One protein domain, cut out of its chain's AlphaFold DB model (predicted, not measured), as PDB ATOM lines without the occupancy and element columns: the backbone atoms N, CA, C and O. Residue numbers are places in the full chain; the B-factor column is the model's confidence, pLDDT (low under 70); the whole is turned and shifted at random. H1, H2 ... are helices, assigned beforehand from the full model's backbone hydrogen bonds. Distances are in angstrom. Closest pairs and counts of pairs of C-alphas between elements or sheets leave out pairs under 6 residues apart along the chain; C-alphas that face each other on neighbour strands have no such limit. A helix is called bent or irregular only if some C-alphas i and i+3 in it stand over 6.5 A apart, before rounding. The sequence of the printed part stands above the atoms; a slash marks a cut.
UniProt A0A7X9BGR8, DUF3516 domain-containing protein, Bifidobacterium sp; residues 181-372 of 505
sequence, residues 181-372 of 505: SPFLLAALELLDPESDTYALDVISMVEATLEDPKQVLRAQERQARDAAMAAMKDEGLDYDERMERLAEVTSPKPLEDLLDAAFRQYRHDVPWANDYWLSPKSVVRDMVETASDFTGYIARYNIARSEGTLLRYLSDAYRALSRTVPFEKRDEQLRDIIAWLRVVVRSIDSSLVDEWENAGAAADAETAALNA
ATOM      1  N   SER A 181     128.698 111.288 151.416       76.25
ATOM      2  CA  SER A 181     129.774 111.359 152.417       76.25
ATOM      3  C   SER A 181     130.587 112.663 152.373       76.25
ATOM      4  O   SER A 181     130.808 113.240 153.437       76.25
ATOM      5  N   PRO A 182     130.980 113.213 151.201       77.81
ATOM      6  CA  PRO A 182     131.720 114.476 151.182       77.81
ATOM      7  C   PRO A 182     130.861 115.674 151.615       77.81
ATOM      8  O   PRO A 182     131.371 116.591 152.256       77.81
ATOM      9  N   PHE A 183     129.551 115.646 151.333       86.56
ATOM     10  CA  PHE A 183     128.620 116.637 151.878       86.56
ATOM     11  C   PHE A 183     128.572 116.551 153.402       86.56
ATOM     12  O   PHE A 183     128.702 117.576 154.061       86.56
ATOM     13  N   LEU A 184     128.411 115.344 153.951       87.19
ATOM     14  CA  LEU A 184     128.366 115.125 155.393       87.19
ATOM     15  C   LEU A 184     129.628 115.674 156.068       87.19
ATOM     16  O   LEU A 184     129.512 116.448 157.008       87.19
ATOM     17  N   LEU A 185     130.818 115.348 155.554       84.56
ATOM     18  CA  LEU A 185     132.089 115.850 156.086       84.56
ATOM     19  C   LEU A 185     132.153 117.381 156.116       84.56
ATOM     20  O   LEU A 185     132.538 117.958 157.129       84.56
ATOM     21  N   ALA A 186     131.735 118.039 155.034       84.62
ATOM     22  CA  ALA A 186     131.673 119.496 154.985       84.62
ATOM     23  C   ALA A 186     130.601 120.067 155.931       84.62
ATOM     24  O   ALA A 186     130.815 121.103 156.556       84.62
ATOM     25  N   ALA A 187     129.453 119.397 156.053       89.00
ATOM     26  CA  ALA A 187     128.350 119.821 156.909       89.00
ATOM     27  C   ALA A 187     128.686 119.702 158.404       89.00
ATOM     28  O   ALA A 187     128.229 120.536 159.180       89.00
ATOM     29  N   LEU A 188     129.528 118.741 158.806       89.56
ATOM     30  CA  LEU A 188     130.002 118.608 160.192       89.56
ATOM     31  C   LEU A 188     130.746 119.858 160.688       89.56
ATOM     32  O   LEU A 188     130.751 120.122 161.887       89.56
ATOM     33  N   GLU A 189     131.349 120.647 159.791       90.19
ATOM     34  CA  GLU A 189     132.000 121.922 160.139       90.19
ATOM     35  C   GLU A 189     131.005 123.030 160.524       90.19
ATOM     36  O   GLU A 189     131.409 124.061 161.056       90.19
ATOM     37  N   LEU A 190     129.707 122.842 160.257       92.81
ATOM     38  CA  LEU A 190     128.656 123.794 160.626       92.81
ATOM     39  C   LEU A 190     128.166 123.614 162.067       92.81
ATOM     40  O   LEU A 190     127.459 124.486 162.572       92.81
ATOM     41  N   LEU A 191     128.492 122.488 162.705       93.81
ATOM     42  CA  LEU A 191     128.090 122.193 164.077       93.81
ATOM     43  C   LEU A 191     129.042 122.846 165.080       93.81
ATOM     44  O   LEU A 191     130.250 122.895 164.856       93.81
ATOM     45  N   ASP A 192     128.490 123.302 166.204       91.94
ATOM     46  CA  ASP A 192     129.266 123.777 167.351       91.94
ATOM     47  C   ASP A 192     129.710 122.576 168.210       91.94
ATOM     48  O   ASP A 192     128.843 121.923 168.799       91.94
ATOM     49  N   PRO A 193     131.019 122.262 168.296       90.44
ATOM     50  CA  PRO A 193     131.519 121.130 169.080       90.44
ATOM     51  C   PRO A 193     131.275 121.249 170.587       90.44
ATOM     52  O   PRO A 193     131.343 120.242 171.281       90.44
ATOM     53  N   GLU A 194     131.015 122.458 171.090       87.62
ATOM     54  CA  GLU A 194     130.755 122.705 172.514       87.62
ATOM     55  C   GLU A 194     129.253 122.635 172.855       87.62
ATOM     56  O   GLU A 194     128.869 122.886 173.995       87.62
ATOM     57  N   SER A 195     128.387 122.328 171.880       89.38
ATOM     58  CA  SER A 195     126.948 122.168 172.113       89.38
ATOM     59  C   SER A 195     126.642 120.875 172.871       89.38
ATOM     60  O   SER A 195     127.070 119.798 172.459       89.38
ATOM     61  N   ASP A 196     125.772 120.948 173.883       85.75
ATOM     62  CA  ASP A 196     125.267 119.771 174.612       85.75
ATOM     63  C   ASP A 196     124.508 118.779 173.704       85.75
ATOM     64  O   ASP A 196     124.326 117.612 174.050       85.75
ATOM     65  N   THR A 197     124.047 119.226 172.529       88.81
ATOM     66  CA  THR A 197     123.362 118.385 171.531       88.81
ATOM     67  C   THR A 197     124.275 117.891 170.415       88.81
ATOM     68  O   THR A 197     123.783 117.229 169.499       88.81
ATOM     69  N   TYR A 198     125.582 118.177 170.463       93.25
ATOM     70  CA  TYR A 198     126.513 117.917 169.361       93.25
ATOM     71  C   TYR A 198     126.428 116.476 168.841       93.25
ATOM     72  O   TYR A 198     126.200 116.265 167.649       93.25
ATOM     73  N   ALA A 199     126.507 115.476 169.725       93.38
ATOM     74  CA  ALA A 199     126.405 114.070 169.334       93.38
ATOM     75  C   ALA A 199     125.073 113.734 168.629       93.38
ATOM     76  O   ALA A 199     125.063 113.024 167.621       93.38
ATOM     77  N   LEU A 200     123.946 114.272 169.116       94.50
ATOM     78  CA  LEU A 200     122.620 114.065 168.516       94.50
ATOM     79  C   LEU A 200     122.492 114.753 167.152       94.50
ATOM     80  O   LEU A 200     121.833 114.235 166.244       94.50
ATOM     81  N   ASP A 201     123.128 115.907 166.993       96.69
ATOM     82  CA  ASP A 201     123.136 116.669 165.750       96.69
ATOM     83  C   ASP A 201     124.012 115.989 164.689       96.69
ATOM     84  O   ASP A 201     123.578 115.853 163.544       96.69
ATOM     85  N   VAL A 202     125.169 115.432 165.072       96.62
ATOM     86  CA  VAL A 202     125.985 114.581 164.186       96.62
ATOM     87  C   VAL A 202     125.194 113.354 163.724       96.62
ATOM     88  O   VAL A 202     125.172 113.055 162.528       96.62
ATOM     89  N   ILE A 203     124.494 112.671 164.636       96.94
ATOM     90  CA  ILE A 203     123.614 111.545 164.286       96.94
ATOM     91  C   ILE A 203     122.553 111.994 163.282       96.94
ATOM     92  O   ILE A 203     122.393 111.358 162.247       96.94
ATOM     93  N   SER A 204     121.892 113.125 163.534       97.38
ATOM     94  CA  SER A 204     120.856 113.675 162.649       97.38
ATOM     95  C   SER A 204     121.387 113.971 161.240       97.38
ATOM     96  O   SER A 204     120.719 113.667 160.250       97.38
ATOM     97  N   MET A 205     122.605 114.521 161.128       96.06
ATOM     98  CA  MET A 205     123.261 114.751 159.835       96.06
ATOM     99  C   MET A 205     123.554 113.442 159.101       96.06
ATOM    100  O   MET A 205     123.308 113.350 157.898       96.06
ATOM    101  N   VAL A 206     124.041 112.418 159.811       95.06
ATOM    102  CA  VAL A 206     124.273 111.093 159.224       95.06
ATOM    103  C   VAL A 206     122.958 110.477 158.764       95.06
ATOM    104  O   VAL A 206     122.854 110.086 157.601       95.06
ATOM    105  N   GLU A 207     121.936 110.445 159.624       96.12
ATOM    106  CA  GLU A 207     120.613 109.908 159.303       96.12
ATOM    107  C   GLU A 207     120.028 110.572 158.052       96.12
ATOM    108  O   GLU A 207     119.495 109.877 157.185       96.12
ATOM    109  N   ALA A 208     120.217 111.884 157.883       95.62
ATOM    110  CA  ALA A 208     119.750 112.615 156.709       95.62
ATOM    111  C   ALA A 208     120.344 112.124 155.375       95.62
ATOM    112  O   ALA A 208     119.736 112.343 154.324       95.62
ATOM    113  N   THR A 209     121.498 111.452 155.398       91.12
ATOM    114  CA  THR A 209     122.137 110.875 154.201       91.12
ATOM    115  C   THR A 209     121.693 109.445 153.883       91.12
ATOM    116  O   THR A 209     121.962 108.949 152.788       91.12
ATOM    117  N   LEU A 210     121.007 108.774 154.812       91.50
ATOM    118  CA  LEU A 210     120.609 107.372 154.679       91.50
ATOM    119  C   LEU A 210     119.274 107.217 153.944       91.50
ATOM    120  O   LEU A 210     118.491 108.158 153.797       91.50
ATOM    121  N   GLU A 211     118.956 105.991 153.529       89.75
ATOM    122  CA  GLU A 211     117.625 105.662 153.014       89.75
ATOM    123  C   GLU A 211     116.550 105.712 154.113       89.75
ATOM    124  O   GLU A 211     116.823 105.557 155.299       89.75
ATOM    125  N   ASP A 212     115.289 105.936 153.739       92.94
ATOM    126  CA  ASP A 212     114.190 105.997 154.711       92.94
ATOM    127  C   ASP A 212     113.727 104.603 155.160       92.94
ATOM    128  O   ASP A 212     113.244 103.816 154.329       92.94
ATOM    129  N   PRO A 213     113.696 104.317 156.475       94.62
ATOM    130  CA  PRO A 213     112.999 103.161 157.015       94.62
ATOM    131  C   PRO A 213     111.495 103.470 157.055       94.62
ATOM    132  O   PRO A 213     110.910 103.735 158.102       94.62
ATOM    133  N   LYS A 214     110.842 103.463 155.884       92.00
ATOM    134  CA  LYS A 214     109.474 103.990 155.687       92.00
ATOM    135  C   LYS A 214     108.440 103.471 156.688       92.00
ATOM    136  O   LYS A 214     107.529 104.208 157.049       92.00
ATOM    137  N   GLN A 215     108.523 102.205 157.099       90.69
ATOM    138  CA  GLN A 215     107.606 101.643 158.093       90.69
ATOM    139  C   GLN A 215     107.806 102.247 159.489       90.69
ATOM    140  O   GLN A 215     106.815 102.466 160.178       90.69
ATOM    141  N   VAL A 216     109.052 102.539 159.871       94.75
ATOM    142  CA  VAL A 216     109.409 103.164 161.152       94.75
ATOM    143  C   VAL A 216     108.949 104.621 161.159       94.75
ATOM    144  O   VAL A 216     108.151 104.997 162.013       94.75
ATOM    145  N   LEU A 217     109.314 105.402 160.131       95.62
ATOM    146  CA  LEU A 217     108.928 106.819 160.027       95.62
ATOM    147  C   LEU A 217     107.406 107.023 160.020       95.62
ATOM    148  O   LEU A 217     106.894 107.988 160.575       95.62
ATOM    149  N   ARG A 218     106.651 106.090 159.430       92.94
ATOM    150  CA  ARG A 218     105.179 106.120 159.474       92.94
ATOM    151  C   ARG A 218     104.605 105.821 160.842       92.94
ATOM    152  O   ARG A 218     103.533 106.321 161.167       92.94
ATOM    153  N   ALA A 219     105.253 104.946 161.602       94.06
ATOM    154  CA  ALA A 219     104.824 104.658 162.958       94.06
ATOM    155  C   ALA A 219     105.073 105.870 163.864       94.06
ATOM    156  O   ALA A 219     104.180 106.219 164.636       94.06
ATOM    157  N   GLN A 220     106.210 106.551 163.686       94.94
ATOM    158  CA  GLN A 220     106.501 107.837 164.323       94.94
ATOM    159  C   GLN A 220     105.488 108.915 163.934       94.94
ATOM    160  O   GLN A 220     104.879 109.514 164.813       94.94
ATOM    161  N   GLU A 221     105.230 109.106 162.636       93.69
ATOM    162  CA  GLU A 221     104.228 110.068 162.158       93.69
ATOM    163  C   GLU A 221     102.845 109.777 162.753       93.69
ATOM    164  O   GLU A 221     102.162 110.687 163.214       93.69
ATOM    165  N   ARG A 222     102.420 108.507 162.789       93.00
ATOM    166  CA  ARG A 222     101.141 108.122 163.398       93.00
ATOM    167  C   ARG A 222     101.091 108.512 164.875       93.00
ATOM    168  O   ARG A 222     100.119 109.137 165.280       93.00
ATOM    169  N   GLN A 223     102.121 108.180 165.655       93.00
ATOM    170  CA  GLN A 223     102.167 108.527 167.077       93.00
ATOM    171  C   GLN A 223     102.165 110.050 167.287       93.00
ATOM    172  O   GLN A 223     101.415 110.543 168.127       93.00
ATOM    173  N   ALA A 224     102.932 110.800 166.490       92.75
ATOM    174  CA  ALA A 224     102.958 112.261 166.534       92.75
ATOM    175  C   ALA A 224     101.588 112.870 166.192       92.75
ATOM    176  O   ALA A 224     101.124 113.789 166.865       92.75
ATOM    177  N   ARG A 225     100.893 112.324 165.186       91.81
ATOM    178  CA  ARG A 225      99.530 112.738 164.817       91.81
ATOM    179  C   ARG A 225      98.516 112.424 165.908       91.81
ATOM    180  O   ARG A 225      97.640 113.249 166.159       91.81
ATOM    181  N   ASP A 226      98.628 111.267 166.553       92.31
ATOM    182  CA  ASP A 226      97.751 110.880 167.661       92.31
ATOM    183  C   ASP A 226      97.949 111.814 168.869       92.31
ATOM    184  O   ASP A 226      96.966 112.311 169.423       92.31
ATOM    185  N   ALA A 227      99.202 112.134 169.215       90.50
ATOM    186  CA  ALA A 227      99.542 113.086 170.273       90.50
ATOM    187  C   ALA A 227      99.051 114.509 169.953       90.50
ATOM    188  O   ALA A 227      98.380 115.135 170.773       90.50
ATOM    189  N   ALA A 228      99.294 114.994 168.731       91.38
ATOM    190  CA  ALA A 228      98.825 116.304 168.288       91.38
ATOM    191  C   ALA A 228      97.288 116.393 168.299       91.38
ATOM    192  O   ALA A 228      96.719 117.393 168.727       91.38
ATOM    193  N   MET A 229      96.591 115.333 167.874       90.56
ATOM    194  CA  MET A 229      95.127 115.266 167.927       90.56
ATOM    195  C   MET A 229      94.595 115.326 169.365       90.56
ATOM    196  O   MET A 229      93.532 115.909 169.584       90.56
ATOM    197  N   ALA A 230      95.279 114.696 170.325       90.94
ATOM    198  CA  ALA A 230      94.919 114.764 171.739       90.94
ATOM    199  C   ALA A 230      95.108 116.188 172.286       90.94
ATOM    200  O   ALA A 230      94.136 116.779 172.744       90.94
ATOM    201  N   ALA A 231      96.288 116.784 172.093       90.44
ATOM    202  CA  ALA A 231      96.578 118.154 172.525       90.44
ATOM    203  C   ALA A 231      95.577 119.173 171.952       90.44
ATOM    204  O   ALA A 231      94.986 119.962 172.684       90.44
ATOM    205  N   MET A 232      95.275 119.093 170.651       90.81
ATOM    206  CA  MET A 232      94.310 120.002 170.027       90.81
ATOM    207  C   MET A 232      92.867 119.806 170.525       90.81
ATOM    208  O   MET A 232      92.057 120.732 170.447       90.81
ATOM    209  N   LYS A 233      92.500 118.603 170.995       90.44
ATOM    210  CA  LYS A 233      91.195 118.381 171.643       90.44
ATOM    211  C   LYS A 233      91.144 119.059 173.006       90.44
ATOM    212  O   LYS A 233      90.112 119.645 173.320       90.44
ATOM    213  N   ASP A 234      92.233 119.001 173.764       92.19
ATOM    214  CA  ASP A 234      92.332 119.612 175.090       92.19
ATOM    215  C   ASP A 234      92.352 121.145 175.002       92.19
ATOM    216  O   ASP A 234      91.699 121.827 175.792       92.19
ATOM    217  N   GLU A 235      92.991 121.692 173.966       91.94
ATOM    218  CA  GLU A 235      92.952 123.119 173.613       91.94
ATOM    219  C   GLU A 235      91.583 123.584 173.071       91.94
ATOM    220  O   GLU A 235      91.335 124.785 172.938       91.94
ATOM    221  N   GLY A 236      90.669 122.656 172.764       91.25
ATOM    222  CA  GLY A 236      89.308 122.961 172.320       91.25
ATOM    223  C   GLY A 236      89.185 123.434 170.866       91.25
ATOM    224  O   GLY A 236      88.219 124.129 170.546       91.25
ATOM    225  N   LEU A 237      90.126 123.070 169.984       88.75
ATOM    226  CA  LEU A 237      90.097 123.466 168.570       88.75
ATOM    227  C   LEU A 237      88.903 122.863 167.819       88.75
ATOM    228  O   LEU A 237      88.478 121.721 168.054       88.75
ATOM    229  N   ASP A 238      88.411 123.609 166.829       90.06
ATOM    230  CA  ASP A 238      87.376 123.117 165.924       90.06
ATOM    231  C   ASP A 238      87.862 121.895 165.119       90.06
ATOM    232  O   ASP A 238      89.057 121.638 164.969       90.06
ATOM    233  N   TYR A 239      86.929 121.069 164.643       80.50
ATOM    234  CA  TYR A 239      87.264 119.895 163.841       80.50
ATOM    235  C   TYR A 239      88.004 120.253 162.547       80.50
ATOM    236  O   TYR A 239      88.989 119.587 162.227       80.50
ATOM    237  N   ASP A 240      87.565 121.285 161.828       83.19
ATOM    238  CA  ASP A 240      88.173 121.642 160.543       83.19
ATOM    239  C   ASP A 240      89.606 122.166 160.746       83.19
ATOM    240  O   ASP A 240      90.524 121.741 160.043       83.19
ATOM    241  N   GLU A 241      89.823 122.979 161.785       86.19
ATOM    242  CA  GLU A 241      91.150 123.484 162.170       86.19
ATOM    243  C   GLU A 241      92.094 122.349 162.605       86.19
ATOM    244  O   GLU A 241      93.264 122.319 162.224       86.19
ATOM    245  N   ARG A 242      91.582 121.351 163.341       84.25
ATOM    246  CA  ARG A 242      92.357 120.152 163.699       84.25
ATOM    247  C   ARG A 242      92.791 119.360 162.479       84.25
ATOM    248  O   ARG A 242      93.923 118.887 162.436       84.25
ATOM    249  N   MET A 243      91.903 119.189 161.502       81.81
ATOM    250  CA  MET A 243      92.219 118.439 160.287       81.81
ATOM    251  C   MET A 243      93.270 119.146 159.428       81.81
ATOM    252  O   MET A 243      94.100 118.459 158.835       81.81
ATOM    253  N   GLU A 244      93.256 120.481 159.386       82.75
ATOM    254  CA  GLU A 244      94.272 121.288 158.704       82.75
ATOM    255  C   GLU A 244      95.641 121.147 159.382       82.75
ATOM    256  O   GLU A 244      96.590 120.695 158.742       82.75
ATOM    257  N   ARG A 245      95.733 121.397 160.696       83.31
ATOM    258  CA  ARG A 245      97.003 121.270 161.437       83.31
ATOM    259  C   ARG A 245      97.565 119.850 161.402       83.31
ATOM    260  O   ARG A 245      98.764 119.645 161.255       83.31
ATOM    261  N   LEU A 246      96.703 118.841 161.496       85.75
ATOM    262  CA  LEU A 246      97.113 117.437 161.475       85.75
ATOM    263  C   LEU A 246      97.616 116.968 160.098       85.75
ATOM    264  O   LEU A 246      98.246 115.914 160.015       85.75
ATOM    265  N   ALA A 247      97.347 117.715 159.022       81.12
ATOM    266  CA  ALA A 247      97.933 117.453 157.710       81.12
ATOM    267  C   ALA A 247      99.408 117.887 157.622       81.12
ATOM    268  O   ALA A 247     100.138 117.351 156.790       81.12
ATOM    269  N   GLU A 248      99.840 118.818 158.478       85.94
ATOM    270  CA  GLU A 248     101.219 119.317 158.542       85.94
ATOM    271  C   GLU A 248     102.108 118.485 159.481       85.94
ATOM    272  O   GLU A 248     103.334 118.529 159.380       85.94
ATOM    273  N   VAL A 249     101.509 117.689 160.374       88.62
ATOM    274  CA  VAL A 249     102.251 116.832 161.307       88.62
ATOM    275  C   VAL A 249     102.957 115.711 160.546       88.62
ATOM    276  O   VAL A 249     102.321 114.859 159.923       88.62
ATOM    277  N   THR A 250     104.284 115.694 160.646       90.12
ATOM    278  CA  THR A 250     105.159 114.664 160.071       90.12
ATOM    279  C   THR A 250     105.990 113.981 161.164       90.12
ATOM    280  O   THR A 250     105.808 114.250 162.352       90.12
ATOM    281  N   SER A 251     106.859 113.038 160.787       89.88
ATOM    282  CA  SER A 251     107.884 112.515 161.704       89.88
ATOM    283  C   SER A 251     108.917 113.604 162.045       89.88
ATOM    284  O   SER A 251     109.054 114.555 161.276       89.88
ATOM    285  N   PRO A 252     109.643 113.499 163.174       92.06
ATOM    286  CA  PRO A 252     110.661 114.483 163.540       92.06
ATOM    287  C   PRO A 252     111.787 114.579 162.503       92.06
ATOM    288  O   PRO A 252     112.335 113.561 162.074       92.06
ATOM    289  N   LYS A 253     112.150 115.812 162.136       95.06
ATOM    290  CA  LYS A 253     113.184 116.129 161.140       95.06
ATOM    291  C   LYS A 253     114.221 117.111 161.705       95.06
ATOM    292  O   LYS A 253     114.209 118.297 161.367       95.06
ATOM    293  N   PRO A 254     115.086 116.653 162.620       95.31
ATOM    294  CA  PRO A 254     116.126 117.497 163.197       95.31
ATOM    295  C   PRO A 254     117.020 118.087 162.098       95.31
ATOM    296  O   PRO A 254     117.327 117.422 161.109       95.31
ATOM    297  N   LEU A 255     117.431 119.344 162.288       95.38
ATOM    298  CA  LEU A 255     118.309 120.095 161.385       95.38
ATOM    299  C   LEU A 255     117.785 120.289 159.946       95.38
ATOM    300  O   LEU A 255     118.582 120.671 159.093       95.38
ATOM    301  N   GLU A 256     116.491 120.074 159.657       94.62
ATOM    302  CA  GLU A 256     115.941 120.163 158.288       94.62
ATOM    303  C   GLU A 256     116.325 121.477 157.593       94.62
ATOM    304  O   GLU A 256     116.941 121.436 156.533       94.62
ATOM    305  N   ASP A 257     116.071 122.629 158.222       93.19
ATOM    306  CA  ASP A 257     116.374 123.943 157.636       93.19
ATOM    307  C   ASP A 257     117.875 124.166 157.382       93.19
ATOM    308  O   ASP A 257     118.267 124.703 156.340       93.19
ATOM    309  N   LEU A 258     118.727 123.746 158.327       94.44
ATOM    310  CA  LEU A 258     120.183 123.872 158.222       94.44
ATOM    311  C   LEU A 258     120.713 122.998 157.086       94.44
ATOM    312  O   LEU A 258     121.485 123.464 156.247       94.44
ATOM    313  N   LEU A 259     120.275 121.742 157.046       94.25
ATOM    314  CA  LEU A 259     120.672 120.764 156.045       94.25
ATOM    315  C   LEU A 259     120.186 121.158 154.652       94.25
ATOM    316  O   LEU A 259     120.955 121.072 153.697       94.25
ATOM    317  N   ASP A 260     118.958 121.660 154.529       91.44
ATOM    318  CA  ASP A 260     118.420 122.164 153.269       91.44
ATOM    319  C   ASP A 260     119.245 123.338 152.734       91.44
ATOM    320  O   ASP A 260     119.571 123.383 151.543       91.44
ATOM    321  N   ALA A 261     119.596 124.291 153.600       92.06
ATOM    322  CA  ALA A 261     120.422 125.431 153.223       92.06
ATOM    323  C   ALA A 261     121.831 124.988 152.797       92.06
ATOM    324  O   ALA A 261     122.288 125.355 151.709       92.06
ATOM    325  N   ALA A 262     122.485 124.151 153.608       91.75
ATOM    326  CA  ALA A 262     123.822 123.632 153.337       91.75
ATOM    327  C   ALA A 262     123.859 122.798 152.047       91.75
ATOM    328  O   ALA A 262     124.750 122.971 151.218       91.75
ATOM    329  N   PHE A 263     122.868 121.932 151.825       90.44
ATOM    330  CA  PHE A 263     122.821 121.064 150.650       90.44
ATOM    331  C   PHE A 263     122.533 121.836 149.364       90.44
ATOM    332  O   PHE A 263     123.111 121.535 148.321       90.44
ATOM    333  N   ARG A 264     121.686 122.874 149.416       88.56
ATOM    334  CA  ARG A 264     121.478 123.773 148.268       88.56
ATOM    335  C   ARG A 264     122.774 124.466 147.856       88.56
ATOM    336  O   ARG A 264     123.022 124.577 146.658       88.56
ATOM    337  N   GLN A 265     123.590 124.896 148.820       86.56
ATOM    338  CA  GLN A 265     124.907 125.466 148.538       86.56
ATOM    339  C   GLN A 265     125.871 124.402 147.998       86.56
ATOM    340  O   GLN A 265     126.469 124.602 146.949       86.56
ATOM    341  N   TYR A 266     125.955 123.238 148.641       83.94
ATOM    342  CA  TYR A 266     126.822 122.144 148.201       83.94
ATOM    343  C   TYR A 266     126.527 121.703 146.761       83.94
ATOM    344  O   TYR A 266     127.445 121.508 145.977       83.94
ATOM    345  N   ARG A 267     125.253 121.620 146.362       82.94
ATOM    346  CA  ARG A 267     124.847 121.273 144.988       82.94
ATOM    347  C   ARG A 267     125.284 122.274 143.920       82.94
ATOM    348  O   ARG A 267     125.324 121.909 142.745       82.94
ATOM    349  N   HIS A 268     125.551 123.522 144.303       75.88
ATOM    350  CA  HIS A 268     126.094 124.523 143.391       75.88
ATOM    351  C   HIS A 268     127.560 124.215 143.061       75.88
ATOM    352  O   HIS A 268     127.952 124.278 141.898       75.88
ATOM    353  N   ASP A 269     128.335 123.833 144.075       71.94
ATOM    354  CA  ASP A 269     129.778 123.608 143.955       71.94
ATOM    355  C   ASP A 269     130.114 122.155 143.576       71.94
ATOM    356  O   ASP A 269     131.182 121.871 143.038       71.94
ATOM    357  N   VAL A 270     129.180 121.232 143.823       74.81
ATOM    358  CA  VAL A 270     129.349 119.790 143.654       74.81
ATOM    359  C   VAL A 270     128.208 119.208 142.816       74.81
ATOM    360  O   VAL A 270     127.183 118.762 143.344       74.81
ATOM    361  N   PRO A 271     128.356 119.163 141.482       70.69
ATOM    362  CA  PRO A 271     127.234 118.827 140.616       70.69
ATOM    363  C   PRO A 271     126.759 117.380 140.717       70.69
ATOM    364  O   PRO A 271     125.585 117.118 140.459       70.69
ATOM    365  N   TRP A 272     127.618 116.440 141.128       72.25
ATOM    366  CA  TRP A 272     127.207 115.045 141.320       72.25
ATOM    367  C   TRP A 272     126.220 114.854 142.472       72.25
ATOM    368  O   TRP A 272     125.489 113.866 142.500       72.25
ATOM    369  N   ALA A 273     126.128 115.828 143.380       76.44
ATOM    370  CA  ALA A 273     125.123 115.858 144.431       76.44
ATOM    371  C   ALA A 273     123.693 116.036 143.888       76.44
ATOM    372  O   ALA A 273     122.734 115.734 144.592       76.44
ATOM    373  N   ASN A 274     123.526 116.501 142.641       74.62
ATOM    374  CA  ASN A 274     122.210 116.751 142.042       74.62
ATOM    375  C   ASN A 274     121.365 115.488 141.822       74.62
ATOM    376  O   ASN A 274     120.153 115.603 141.641       74.62
ATOM    377  N   ASP A 275     121.980 114.305 141.854       78.00
ATOM    378  CA  ASP A 275     121.268 113.023 141.756       78.00
ATOM    379  C   ASP A 275     120.655 112.577 143.085       78.00
ATOM    380  O   ASP A 275     119.913 111.593 143.127       78.00
ATOM    381  N   TYR A 276     120.963 113.298 144.162       83.44
ATOM    382  CA  TYR A 276     120.657 112.914 145.526       83.44
ATOM    383  C   TYR A 276     119.837 113.994 146.228       83.44
ATOM    384  O   TYR A 276     119.814 115.166 145.849       83.44
ATOM    385  N   TRP A 277     119.139 113.573 147.272       87.00
ATOM    386  CA  TRP A 277     118.421 114.443 148.187       87.00
ATOM    387  C   TRP A 277     118.741 114.007 149.607       87.00
ATOM    388  O   TRP A 277     118.985 112.825 149.858       87.00
ATOM    389  N   LEU A 278     118.722 114.964 150.527       91.44
ATOM    390  CA  LEU A 278     118.715 114.647 151.944       91.44
ATOM    391  C   LEU A 278     117.314 114.217 152.358       91.44
ATOM    392  O   LEU A 278     116.314 114.672 151.799       91.44
ATOM    393  N   SER A 279     117.254 113.354 153.359       93.69
ATOM    394  CA  SER A 279     116.012 112.979 154.019       93.69
ATOM    395  C   SER A 279     116.171 113.142 155.529       93.69
ATOM    396  O   SER A 279     116.403 112.147 156.218       93.69
ATOM    397  N   PRO A 280     116.119 114.385 156.051       96.38
ATOM    398  CA  PRO A 280     116.197 114.631 157.487       96.38
ATOM    399  C   PRO A 280     115.156 113.801 158.240       96.38
ATOM    400  O   PRO A 280     113.982 113.775 157.864       96.38
ATOM    401  N   LYS A 281     115.603 113.091 159.274       96.69
ATOM    402  CA  LYS A 281     114.795 112.171 160.087       96.69
ATOM    403  C   LYS A 281     115.497 111.882 161.410       96.69
ATOM    404  O   LYS A 281     116.689 112.143 161.536       96.69
ATOM    405  N   SER A 282     114.747 111.338 162.362       96.62
ATOM    406  CA  SER A 282     115.245 110.948 163.682       96.62
ATOM    407  C   SER A 282     114.795 109.527 163.993       96.62
ATOM    408  O   SER A 282     113.625 109.311 164.293       96.62
ATOM    409  N   VAL A 283     115.684 108.541 163.880       97.19
ATOM    410  CA  VAL A 283     115.401 107.157 164.304       97.19
ATOM    411  C   VAL A 283     116.418 106.735 165.348       97.19
ATOM    412  O   VAL A 283     116.032 106.397 166.461       97.19
ATOM    413  N   VAL A 284     117.713 106.816 165.035       96.38
ATOM    414  CA  VAL A 284     118.775 106.595 166.028       96.38
ATOM    415  C   VAL A 284     118.721 107.682 167.093       96.38
ATOM    416  O   VAL A 284     118.786 107.369 168.279       96.38
ATOM    417  N   ARG A 285     118.557 108.949 166.692       95.62
ATOM    418  CA  ARG A 285     118.424 110.049 167.654       95.62
ATOM    419  C   ARG A 285     117.226 109.843 168.585       95.62
ATOM    420  O   ARG A 285     117.400 109.937 169.792       95.62
ATOM    421  N   ASP A 286     116.064 109.479 168.045       94.38
ATOM    422  CA  ASP A 286     114.863 109.176 168.839       94.38
ATOM    423  C   ASP A 286     115.096 107.998 169.804       94.38
ATOM    424  O   ASP A 286     114.712 108.075 170.970       94.38
ATOM    425  N   MET A 287     115.801 106.938 169.383       92.31
ATOM    426  CA  MET A 287     116.197 105.848 170.290       92.31
ATOM    427  C   MET A 287     117.085 106.338 171.442       92.31
ATOM    428  O   MET A 287     116.849 105.958 172.588       92.31
ATOM    429  N   VAL A 288     118.061 107.206 171.161       88.38
ATOM    430  CA  VAL A 288     118.977 107.758 172.176       88.38
ATOM    431  C   VAL A 288     118.247 108.703 173.136       88.38
ATOM    432  O   VAL A 288     118.352 108.534 174.350       88.38
ATOM    433  N   GLU A 289     117.473 109.660 172.618       84.94
ATOM    434  CA  GLU A 289     116.715 110.641 173.415       84.94
ATOM    435  C   GLU A 289     115.700 109.950 174.339       84.94
ATOM    436  O   GLU A 289     115.482 110.365 175.478       84.94
ATOM    437  N   THR A 290     115.111 108.848 173.875       81.88
ATOM    438  CA  THR A 290     114.101 108.097 174.629       81.88
ATOM    439  C   THR A 290     114.662 106.937 175.447       81.88
ATOM    440  O   THR A 290     113.874 106.220 176.071       81.88
ATOM    441  N   ALA A 291     115.988 106.745 175.421       80.75
ATOM    442  CA  ALA A 291     116.689 105.614 176.026       80.75
ATOM    443  C   ALA A 291     116.043 104.254 175.681       80.75
ATOM    444  O   ALA A 291     115.926 103.374 176.530       80.75
ATOM    445  N   SER A 292     115.574 104.099 174.440       82.75
ATOM    446  CA  SER A 292     114.915 102.871 173.991       82.75
ATOM    447  C   SER A 292     115.948 101.840 173.537       82.75
ATOM    448  O   SER A 292     116.787 102.128 172.681       82.75
ATOM    449  N   ASP A 293     115.841 100.619 174.054       83.81
ATOM    450  CA  ASP A 293     116.470  99.444 173.453       83.81
ATOM    451  C   ASP A 293     115.700  98.990 172.195       83.81
ATOM    452  O   ASP A 293     114.714  99.606 171.770       83.81
ATOM    453  N   PHE A 294     116.178  97.931 171.543       88.00
ATOM    454  CA  PHE A 294     115.608  97.471 170.281       88.00
ATOM    455  C   PHE A 294     114.160  96.976 170.437       88.00
ATOM    456  O   PHE A 294     113.273  97.440 169.706       88.00
ATOM    457  N   THR A 295     113.883  96.088 171.400       86.06
ATOM    458  CA  THR A 295     112.524  95.566 171.623       86.06
ATOM    459  C   THR A 295     111.583  96.632 172.165       86.06
ATOM    460  O   THR A 295     110.443  96.735 171.699       86.06
ATOM    461  N   GLY A 296     112.043  97.480 173.083       83.81
ATOM    462  CA  GLY A 296     111.284  98.598 173.628       83.81
ATOM    463  C   GLY A 296     110.887  99.595 172.547       83.81
ATOM    464  O   GLY A 296     109.727 100.013 172.485       83.81
ATOM    465  N   TYR A 297     111.785  99.902 171.607       90.94
ATOM    466  CA  TYR A 297     111.462 100.754 170.463       90.94
ATOM    467  C   TYR A 297     110.418 100.110 169.534       90.94
ATOM    468  O   TYR A 297     109.480 100.769 169.066       90.94
ATOM    469  N   ILE A 298     110.517  98.795 169.304       90.94
ATOM    470  CA  ILE A 298     109.528  98.032 168.529       90.94
ATOM    471  C   ILE A 298     108.153  98.051 169.198       90.94
ATOM    472  O   ILE A 298     107.139  98.231 168.505       90.94
ATOM    473  N   ALA A 299     108.115  97.863 170.517       88.69
ATOM    474  CA  ALA A 299     106.901  97.877 171.318       88.69
ATOM    475  C   ALA A 299     106.252  99.266 171.301       88.69
ATOM    476  O   ALA A 299     105.084  99.385 170.919       88.69
ATOM    477  N   ARG A 300     107.033 100.318 171.583       87.88
ATOM    478  CA  ARG A 300     106.605 101.727 171.583       87.88
ATOM    479  C   ARG A 300     105.896 102.119 170.290       87.88
ATOM    480  O   ARG A 300     104.819 102.710 170.322       87.88
ATOM    481  N   TYR A 301     106.476 101.768 169.143       92.06
ATOM    482  CA  TYR A 301     105.912 102.114 167.835       92.06
ATOM    483  C   TYR A 301     104.944 101.064 167.272       92.06
ATOM    484  O   TYR A 301     104.307 101.295 166.234       92.06
ATOM    485  N   ASN A 302     104.778  99.927 167.953       91.19
ATOM    486  CA  ASN A 302     103.988  98.781 167.504       91.19
ATOM    487  C   ASN A 302     104.375  98.340 166.077       91.19
ATOM    488  O   ASN A 302     103.546  98.270 165.157       91.19
ATOM    489  N   ILE A 303     105.674  98.088 165.879       91.56
ATOM    490  CA  ILE A 303     106.288  97.778 164.578       91.56
ATOM    491  C   ILE A 303     106.903  96.376 164.500       91.56
ATOM    492  O   ILE A 303     107.755  96.144 163.651       91.56
ATOM    493  N   ALA A 304     106.411  95.401 165.274       86.88
ATOM    494  CA  ALA A 304     106.938  94.022 165.293       86.88
ATOM    495  C   ALA A 304     107.054  93.361 163.901       86.88
ATOM    496  O   ALA A 304     107.929  92.549 163.636       86.88
ATOM    497  N   ARG A 305     106.204  93.747 162.938       84.12
ATOM    498  CA  ARG A 305     106.272  93.248 161.545       84.12
ATOM    499  C   ARG A 305     107.355  93.909 160.679       84.12
ATOM    500  O   ARG A 305     107.483  93.560 159.509       84.12
ATOM    501  N   SER A 306     108.062  94.896 161.217       88.69
ATOM    502  CA  SER A 306     109.084  95.697 160.532       88.69
ATOM    503  C   SER A 306     110.430  95.673 161.258       88.69
ATOM    504  O   SER A 306     111.294  96.469 160.912       88.69
ATOM    505  N   GLU A 307     110.622  94.740 162.191       87.81
ATOM    506  CA  GLU A 307     111.862  94.522 162.946       87.81
ATOM    507  C   GLU A 307     113.104  94.495 162.041       87.81
ATOM    508  O   GLU A 307     113.987  95.334 162.174       87.81
ATOM    509  N   GLY A 308     113.112  93.649 161.006       85.88
ATOM    510  CA  GLY A 308     114.233  93.601 160.057       85.88
ATOM    511  C   GLY A 308     114.448  94.895 159.252       85.88
ATOM    512  O   GLY A 308     115.552  95.149 158.779       85.88
ATOM    513  N   THR A 309     113.418  95.743 159.092       89.12
ATOM    514  CA  THR A 309     113.596  97.078 158.481       89.12
ATOM    515  C   THR A 309     114.362  98.001 159.422       89.12
ATOM    516  O   THR A 309     115.223  98.740 158.953       89.12
ATOM    517  N   LEU A 310     114.041  97.957 160.719       93.25
ATOM    518  CA  LEU A 310     114.728  98.733 161.745       93.25
ATOM    519  C   LEU A 310     116.176  98.260 161.886       93.25
ATOM    520  O   LEU A 310     117.075  99.078 161.763       93.25
ATOM    521  N   LEU A 311     116.407  96.951 162.027       90.00
ATOM    522  CA  LEU A 311     117.754  96.390 162.158       90.00
ATOM    523  C   LEU A 311     118.670  96.786 160.997       90.00
ATOM    524  O   LEU A 311     119.789  97.249 161.212       90.00
ATOM    525  N   ARG A 312     118.184  96.646 159.756       88.25
ATOM    526  CA  ARG A 312     118.943  97.059 158.571       88.25
ATOM    527  C   ARG A 312     119.303  98.541 158.636       88.25
ATOM    528  O   ARG A 312     120.436  98.901 158.358       88.25
ATOM    529  N   TYR A 313     118.353  99.384 159.031       94.00
ATOM    530  CA  TYR A 313     118.591 100.817 159.153       94.00
ATOM    531  C   TYR A 313     119.611 101.152 160.254       94.00
ATOM    532  O   TYR A 313     120.495 101.967 160.022       94.00
ATOM    533  N   LEU A 314     119.541 100.496 161.418       94.38
ATOM    534  CA  LEU A 314     120.533 100.663 162.489       94.38
ATOM    535  C   LEU A 314     121.928 100.202 162.048       94.38
ATOM    536  O   LEU A 314     122.917 100.856 162.368       94.38
ATOM    537  N   SER A 315     122.003  99.134 161.250       88.94
ATOM    538  CA  SER A 315     123.253  98.659 160.644       88.94
ATOM    539  C   SER A 315     123.835  99.690 159.669       88.94
ATOM    540  O   SER A 315     125.025 100.002 159.732       88.94
ATOM    541  N   ASP A 316     122.990 100.261 158.801       88.81
ATOM    542  CA  ASP A 316     123.373 101.316 157.855       88.81
ATOM    543  C   ASP A 316     123.859 102.577 158.604       88.81
ATOM    544  O   ASP A 316     124.886 103.161 158.241       88.81
ATOM    545  N   ALA A 317     123.177 102.959 159.690       93.06
ATOM    546  CA  ALA A 317     123.544 104.098 160.529       93.06
ATOM    547  C   ALA A 317     124.861 103.878 161.281       93.06
ATOM    548  O   ALA A 317     125.738 104.743 161.230       93.06
ATOM    549  N   TYR A 318     125.044 102.713 161.910       91.50
ATOM    550  CA  TYR A 318     126.309 102.330 162.537       91.50
ATOM    551  C   TYR A 318     127.466 102.394 161.532       91.50
ATOM    552  O   TYR A 318     128.504 102.996 161.814       91.50
ATOM    553  N   ARG A 319     127.276 101.842 160.324       85.25
ATOM    554  CA  ARG A 319     128.297 101.868 159.269       85.25
ATOM    555  C   ARG A 319     128.661 103.295 158.868       85.25
ATOM    556  O   ARG A 319     129.847 103.593 158.751       85.25
ATOM    557  N   ALA A 320     127.672 104.154 158.636       86.38
ATOM    558  CA  ALA A 320     127.910 105.538 158.233       86.38
ATOM    559  C   ALA A 320     128.593 106.349 159.347       86.38
ATOM    560  O   ALA A 320     129.570 107.047 159.086       86.38
ATOM    561  N   LEU A 321     128.166 106.193 160.603       90.19
ATOM    562  CA  LEU A 321     128.812 106.837 161.751       90.19
ATOM    563  C   LEU A 321     130.269 106.375 161.927       90.19
ATOM    564  O   LEU A 321     131.167 107.192 162.112       90.19
ATOM    565  N   SER A 322     130.517 105.066 161.837       86.00
ATOM    566  CA  SER A 322     131.833 104.468 162.093       86.00
ATOM    567  C   SER A 322     132.840 104.689 160.956       86.00
ATOM    568  O   SER A 322     134.039 104.833 161.207       86.00
ATOM    569  N   ARG A 323     132.382 104.749 159.699       79.75
ATOM    570  CA  ARG A 323     133.268 104.929 158.534       79.75
ATOM    571  C   ARG A 323     133.412 106.377 158.094       79.75
ATOM    572  O   ARG A 323     134.502 106.764 157.699       79.75
ATOM    573  N   THR A 324     132.334 107.154 158.137       80.69
ATOM    574  CA  THR A 324     132.299 108.459 157.466       80.69
ATOM    575  C   THR A 324     132.626 109.609 158.408       80.69
ATOM    576  O   THR A 324     133.219 110.588 157.975       80.69
ATOM    577  N   VAL A 325     132.275 109.515 159.695       85.50
ATOM    578  CA  VAL A 325     132.550 110.591 160.663       85.50
ATOM    579  C   VAL A 325     134.000 110.482 161.158       85.50
ATOM    580  O   VAL A 325     134.323 109.469 161.780       85.50
ATOM    581  N   PRO A 326     134.880 111.482 160.958       82.75
ATOM    582  CA  PRO A 326     136.276 111.420 161.400       82.75
ATOM    583  C   PRO A 326     136.403 111.308 162.921       82.75
ATOM    584  O   PRO A 326     135.568 111.839 163.651       82.75
ATOM    585  N   PHE A 327     137.458 110.658 163.423       80.69
ATOM    586  CA  PHE A 327     137.627 110.429 164.865       80.69
ATOM    587  C   PHE A 327     137.729 111.734 165.670       80.69
ATOM    588  O   PHE A 327     137.146 111.831 166.750       80.69
ATOM    589  N   GLU A 328     138.402 112.755 165.132       82.44
ATOM    590  CA  GLU A 328     138.466 114.100 165.726       82.44
ATOM    591  C   GLU A 328     137.108 114.812 165.833       82.44
ATOM    592  O   GLU A 328     136.967 115.708 166.661       82.44
ATOM    593  N   LYS A 329     136.108 114.413 165.039       85.88
ATOM    594  CA  LYS A 329     134.733 114.939 165.095       85.88
ATOM    595  C   LYS A 329     133.816 114.101 165.992       85.88
ATOM    596  O   LYS A 329     132.618 114.348 166.046       85.88
ATOM    597  N   ARG A 330     134.348 113.086 166.679       90.12
ATOM    598  CA  ARG A 330     133.594 112.284 167.648       90.12
ATOM    599  C   ARG A 330     133.941 112.757 169.048       90.12
ATOM    600  O   ARG A 330     135.066 112.542 169.497       90.12
ATOM    601  N   ASP A 331     132.990 113.374 169.733       88.25
ATOM    602  CA  ASP A 331     133.090 113.639 171.166       88.25
ATOM    603  C   ASP A 331     132.915 112.334 171.973       88.25
ATOM    604  O   ASP A 331     132.810 111.231 171.427       88.25
ATOM    605  N   GLU A 332     132.974 112.423 173.299       85.62
ATOM    606  CA  GLU A 332     132.839 111.241 174.153       85.62
ATOM    607  C   GLU A 332     131.452 110.595 174.030       85.62
ATOM    608  O   GLU A 332     131.360 109.375 173.868       85.62
ATOM    609  N   GLN A 333     130.401 111.413 173.999       85.81
ATOM    610  CA  GLN A 333     129.021 110.953 173.889       85.81
ATOM    611  C   GLN A 333     128.746 110.255 172.548       85.81
ATOM    612  O   GLN A 333     128.112 109.202 172.513       85.81
ATOM    613  N   LEU A 334     129.252 110.776 171.430       90.31
ATOM    614  CA  LEU A 334     129.074 110.139 170.128       90.31
ATOM    615  C   LEU A 334     129.808 108.799 170.057       90.31
ATOM    616  O   LEU A 334     129.276 107.836 169.505       90.31
ATOM    617  N   ARG A 335     131.013 108.700 170.633       88.12
ATOM    618  CA  ARG A 335     131.736 107.417 170.710       88.12
ATOM    619  C   ARG A 335     130.963 106.386 171.535       88.12
ATOM    620  O   ARG A 335     130.937 105.220 171.150       88.12
ATOM    621  N   ASP A 336     130.325 106.812 172.622       85.50
ATOM    622  CA  ASP A 336     129.441 105.971 173.436       85.50
ATOM    623  C   ASP A 336     128.250 105.448 172.628       85.50
ATOM    624  O   ASP A 336     127.985 104.245 172.623       85.50
ATOM    625  N   ILE A 337     127.578 106.325 171.880       89.38
ATOM    626  CA  ILE A 337     126.430 105.947 171.048       89.38
ATOM    627  C   ILE A 337     126.848 104.993 169.919       89.38
ATOM    628  O   ILE A 337     126.151 104.014 169.658       89.38
ATOM    629  N   ILE A 338     127.988 105.234 169.263       89.94
ATOM    630  CA  ILE A 338     128.508 104.348 168.208       89.94
ATOM    631  C   ILE A 338     128.817 102.954 168.771       89.94
ATOM    632  O   ILE A 338     128.474 101.955 168.138       89.94
ATOM    633  N   ALA A 339     129.429 102.880 169.956       86.81
ATOM    634  CA  ALA A 339     129.722 101.611 170.616       86.81
ATOM    635  C   ALA A 339     128.434 100.873 171.022       86.81
ATOM    636  O   ALA A 339     128.307  99.671 170.799       86.81
ATOM    637  N   TRP A 340     127.438 101.588 171.550       88.50
ATOM    638  CA  TRP A 340     126.122 101.017 171.851       88.50
ATOM    639  C   TRP A 340     125.427 100.468 170.597       88.50
ATOM    640  O   TRP A 340     124.974  99.324 170.597       88.50
ATOM    641  N   LEU A 341     125.407 101.233 169.498       89.94
ATOM    642  CA  LEU A 341     124.850 100.776 168.221       89.94
ATOM    643  C   LEU A 341     125.535  99.501 167.723       89.94
ATOM    644  O   LEU A 341     124.862  98.615 167.198       89.94
ATOM    645  N   ARG A 342     126.857  99.383 167.904       87.69
ATOM    646  CA  ARG A 342     127.606  98.174 167.542       87.69
ATOM    647  C   ARG A 342     127.098  96.948 168.298       87.69
ATOM    648  O   ARG A 342     126.892  95.910 167.671       87.69
ATOM    649  N   VAL A 343     126.871  97.069 169.608       85.31
ATOM    650  CA  VAL A 343     126.330  95.981 170.443       85.31
ATOM    651  C   VAL A 343     124.937  95.572 169.964       85.31
ATOM    652  O   VAL A 343     124.711  94.392 169.709       85.31
ATOM    653  N   VAL A 344     124.043  96.542 169.745       85.12
ATOM    654  CA  VAL A 344     122.668  96.285 169.278       85.12
ATOM    655  C   VAL A 344     122.644  95.580 167.919       85.12
ATOM    656  O   VAL A 344     121.860  94.661 167.703       85.12
ATOM    657  N   VAL A 345     123.493  95.989 166.973       86.56
ATOM    658  CA  VAL A 345     123.528  95.359 165.644       86.56
ATOM    659  C   VAL A 345     124.126  93.946 165.712       86.56
ATOM    660  O   VAL A 345     123.616  93.042 165.045       86.56
ATOM    661  N   ARG A 346     125.168  93.728 166.531       83.00
ATOM    662  CA  ARG A 346     125.821  92.411 166.691       83.00
ATOM    663  C   ARG A 346     124.916  91.368 167.333       83.00
ATOM    664  O   ARG A 346     124.971  90.217 166.906       83.00
ATOM    665  N   SER A 347     124.112  91.738 168.328       77.50
ATOM    666  CA  SER A 347     123.268  90.766 169.034       77.50
ATOM    667  C   SER A 347     122.188  90.162 168.134       77.50
ATOM    668  O   SER A 347     121.824  88.997 168.277       77.50
ATOM    669  N   ILE A 348     121.706  90.927 167.150       73.69
ATOM    670  CA  ILE A 348     120.614  90.497 166.275       73.69
ATOM    671  C   ILE A 348     121.147  89.829 164.995       73.69
ATOM    672  O   ILE A 348     120.548  88.865 164.516       73.69
ATOM    673  N   ASP A 349     122.269  90.307 164.436       71.50
ATOM    674  CA  ASP A 349     122.927  89.675 163.281       71.50
ATOM    675  C   ASP A 349     124.462  89.785 163.338       71.50
ATOM    676  O   ASP A 349     125.097  90.628 162.694       71.50
ATOM    677  N   SER A 350     125.076  88.879 164.100       66.94
ATOM    678  CA  SER A 350     126.535  88.773 164.231       66.94
ATOM    679  C   SER A 350     127.234  88.444 162.907       66.94
ATOM    680  O   SER A 350     128.336  88.929 162.657       66.94
ATOM    681  N   SER A 351     126.575  87.693 162.017       66.12
ATOM    682  CA  SER A 351     127.134  87.307 160.717       66.12
ATOM    683  C   SER A 351     127.317  88.501 159.785       66.12
ATOM    684  O   SER A 351     128.354  88.613 159.126       66.12
ATOM    685  N   LEU A 352     126.355  89.432 159.789       61.28
ATOM    686  CA  LEU A 352     126.504  90.699 159.095       61.28
ATOM    687  C   LEU A 352     127.644  91.502 159.708       61.28
ATOM    688  O   LEU A 352     128.493  91.957 158.973       61.28
ATOM    689  N   VAL A 353     127.766  91.668 161.020       61.12
ATOM    690  CA  VAL A 353     128.865  92.513 161.532       61.12
ATOM    691  C   VAL A 353     130.247  91.911 161.239       61.12
ATOM    692  O   VAL A 353     131.154  92.625 160.799       61.12
ATOM    693  N   ASP A 354     130.393  90.596 161.392       64.19
ATOM    694  CA  ASP A 354     131.668  89.904 161.206       64.19
ATOM    695  C   ASP A 354     132.137  89.909 159.744       64.19
ATOM    696  O   ASP A 354     133.320  90.120 159.474       64.19
ATOM    697  N   GLU A 355     131.245  89.722 158.764       60.62
ATOM    698  CA  GLU A 355     131.614  89.816 157.342       60.62
ATOM    699  C   GLU A 355     132.184  91.202 156.986       60.62
ATOM    700  O   GLU A 355     133.044  91.323 156.110       60.62
ATOM    701  N   TRP A 356     131.758  92.252 157.692       59.94
ATOM    702  CA  TRP A 356     132.046  93.638 157.335       59.94
ATOM    703  C   TRP A 356     133.301  94.155 158.024       59.94
ATOM    704  O   TRP A 356     134.122  94.800 157.368       59.94
ATOM    705  N   GLU A 357     133.493  93.826 159.305       61.25
ATOM    706  CA  GLU A 357     134.763  94.075 159.998       61.25
ATOM    707  C   GLU A 357     135.918  93.382 159.250       61.25
ATOM    708  O   GLU A 357     136.984  93.969 159.049       61.25
ATOM    709  N   ASN A 358     135.668  92.185 158.708       58.22
ATOM    710  CA  ASN A 358     136.637  91.459 157.890       58.22
ATOM    711  C   ASN A 358     136.816  92.039 156.472       58.22
ATOM    712  O   ASN A 358     137.928  92.008 155.941       58.22
ATOM    713  N   ALA A 359     135.765  92.587 155.849       53.78
ATOM    714  CA  ALA A 359     135.857  93.217 154.526       53.78
ATOM    715  C   ALA A 359     136.599  94.568 154.553       53.78
ATOM    716  O   ALA A 359     137.314  94.891 153.604       53.78
ATOM    717  N   GLY A 360     136.467  95.347 155.634       47.28
ATOM    718  CA  GLY A 360     137.186  96.616 155.823       47.28
ATOM    719  C   GLY A 360     138.680  96.442 156.116       47.28
ATOM    720  O   GLY A 360     139.495  97.242 155.662       47.28
ATOM    721  N   ALA A 361     139.059  95.352 156.789       45.53
ATOM    722  CA  ALA A 361     140.451  95.046 157.124       45.53
ATOM    723  C   ALA A 361     141.355  94.787 155.899       45.53
ATOM    724  O   ALA A 361     142.579  94.859 156.013       45.53
ATOM    725  N   ALA A 362     140.775  94.487 154.731       38.62
ATOM    726  CA  ALA A 362     141.519  94.278 153.487       38.62
ATOM    727  C   ALA A 362     141.812  95.578 152.709       38.62
ATOM    728  O   ALA A 362     142.684  95.554 151.841       38.62
ATOM    729  N   ALA A 363     141.102  96.676 153.002       39.94
ATOM    730  CA  ALA A 363     141.247  97.963 152.315       39.94
ATOM    731  C   ALA A 363     142.047  98.988 153.139       39.94
ATOM    732  O   ALA A 363     142.922  99.625 152.572       39.94
ATOM    733  N   ASP A 364     141.859  99.048 154.466       42.31
ATOM    734  CA  ASP A 364     142.567  99.999 155.337       42.31
ATOM    735  C   ASP A 364     143.028  99.353 156.644       42.31
ATOM    736  O   ASP A 364     142.288  99.251 157.625       42.31
ATOM    737  N   ALA A 365     144.298  98.952 156.685       37.75
ATOM    738  CA  ALA A 365     144.916  98.396 157.888       37.75
ATOM    739  C   ALA A 365     145.053  99.427 159.031       37.75
ATOM    740  O   ALA A 365     145.213  99.036 160.185       37.75
ATOM    741  N   GLU A 366     144.987 100.727 158.727       36.66
ATOM    742  CA  GLU A 366     145.172 101.813 159.698       36.66
ATOM    743  C   GLU A 366     143.831 102.247 160.324       36.66
ATOM    744  O   GLU A 366     143.725 102.342 161.546       36.66
ATOM    745  N   THR A 367     142.761 102.361 159.526       38.53
ATOM    746  CA  THR A 367     141.403 102.702 159.994       38.53
ATOM    747  C   THR A 367     140.715 101.528 160.700       38.53
ATOM    748  O   THR A 367     140.037 101.720 161.713       38.53
ATOM    749  N   ALA A 368     140.930 100.291 160.232       36.34
ATOM    750  CA  ALA A 368     140.427  99.091 160.905       36.34
ATOM    751  C   ALA A 368     141.074  98.886 162.287       36.34
ATOM    752  O   ALA A 368     140.412  98.397 163.195       36.34
ATOM    753  N   ALA A 369     142.327  99.310 162.481       33.94
ATOM    754  CA  ALA A 369     143.018  99.227 163.770       33.94
ATOM    755  C   ALA A 369     142.572 100.295 164.792       33.94
ATOM    756  O   ALA A 369     142.838 100.135 165.981       33.94
ATOM    757  N   LEU A 370     141.913 101.368 164.332       36.88
ATOM    758  CA  LEU A 370     141.407 102.471 165.160       36.88
ATOM    759  C   LEU A 370     139.904 102.347 165.470       36.88
ATOM    760  O   LEU A 370     139.469 102.791 166.530       36.88
ATOM    761  N   ASN A 371     139.118 101.751 164.562       37.62
ATOM    762  CA  ASN A 371     137.684 101.478 164.749       37.62
ATOM    763  C   ASN A 371     137.400 100.094 165.347       37.62
ATOM    764  O   ASN A 371     136.372  99.918 165.998       37.62
ATOM    765  N   ALA A 372     138.288  99.116 165.160       35.56
ATOM    766  CA  ALA A 372     138.294  97.971 166.048       35.56
ATOM    767  C   ALA A 372     138.812  98.466 167.400       35.56
ATOM    768  O   ALA A 372     139.901  99.042 167.478       35.56
TER     769      ALA A 372
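Overview. This is residues 181 to 372 of the 505 residues of the protein "DUF3516 domain-containing protein" of Bifidobacterium sp (UniProt A0A7X9BGR8). A body of helices, part aligned and part crossed, gathers round H2, and the hairpin of H3 and H4 reaches out from it as a long arm. H5 packs on H1 at one side of the body, while H11 and H12 lie at the opposite end of the longest axis from the arm. The printed part has 192 residues with twelve named helices, H1 to H12 in that order, and no named strand; the class is all helix. The whole is compact, with a radius of gyration of the C-alphas of 18.4 A, and spans 63 by 41 by 33 A.

Arrangement. H1, residues 181 to 188, and H2, residues 198 to 209, form a helical hairpin at a shallow tilt of 30 degrees; the closest C-alphas, of Leu 184 and Met 205, are 6.8 A apart. H2 is the hub, touching four helices. H3, residues 214 to 234, and H4, residues 239 to 248, form another hairpin, with the closest C-alphas, of Arg 225 and Leu 246, 6.3 A apart. H5, residues 256 to 269, touches H1 at a steep tilt of 55 degrees, closest at the C-alphas of Phe 183 and Tyr 266, 6.9 A. H6, residues 271 to 275, touches H5 only at the corner, and only just, with 3 pairs of C-alphas within 8 A. H7, residues 284 to 289, touches H2, closest at the C-alphas of Leu 200 and Arg 285, 5.9 A. H8, residues 294 to 301, touches H3, closest at the C-alphas of Ala 219 and Tyr 301, 5.6 A. H9, residues 304 to 324, touches H2 with residues 317 to 321 alone, closest at the C-alphas of Glu 207 and Ala 317, 6.6 A. H10, residues 332 to 348, forms a hairpin with H9, closest at the C-alphas of Ser 315 and Val 345, 6.0 A. H11, residues 350 to 360, touches H10 only at the corner, and only just, with 3 pairs within 8 A. H12, residues 367 to 371, touches no helix. Every O i to N i+4 pair is within hydrogen-bond range in H1, H3, H7, H8 and H12, against 7 of 8 in H2, 5 of 6 in H4, 8 of 10 in H5, 15 of 17 in H9, 12 of 13 in H10, 6 of 7 in H11 and 0 of 1 in H6, which has 1 of 2 O i to N i+3 pairs.

Along the chain. H1 begins at C-alpha 181, (129.774, 111.359, 152.417). H3 and H9 each measure 30.2 A, H10 25.3 A and H5 20.2 A. H9 is irregular: C-alphas 305 and 308 are 8.1 A apart. H12 ends at C-alpha 371, (137.684, 101.478, 164.749).

Size, cuts and confidence. The two C-alphas farthest apart, of Asp 238 and Ala 365, are 63.1 A apart. The printed part has no cut and no long link. Its mean pLDDT is 83.7, with residues 350 to 372 under 70.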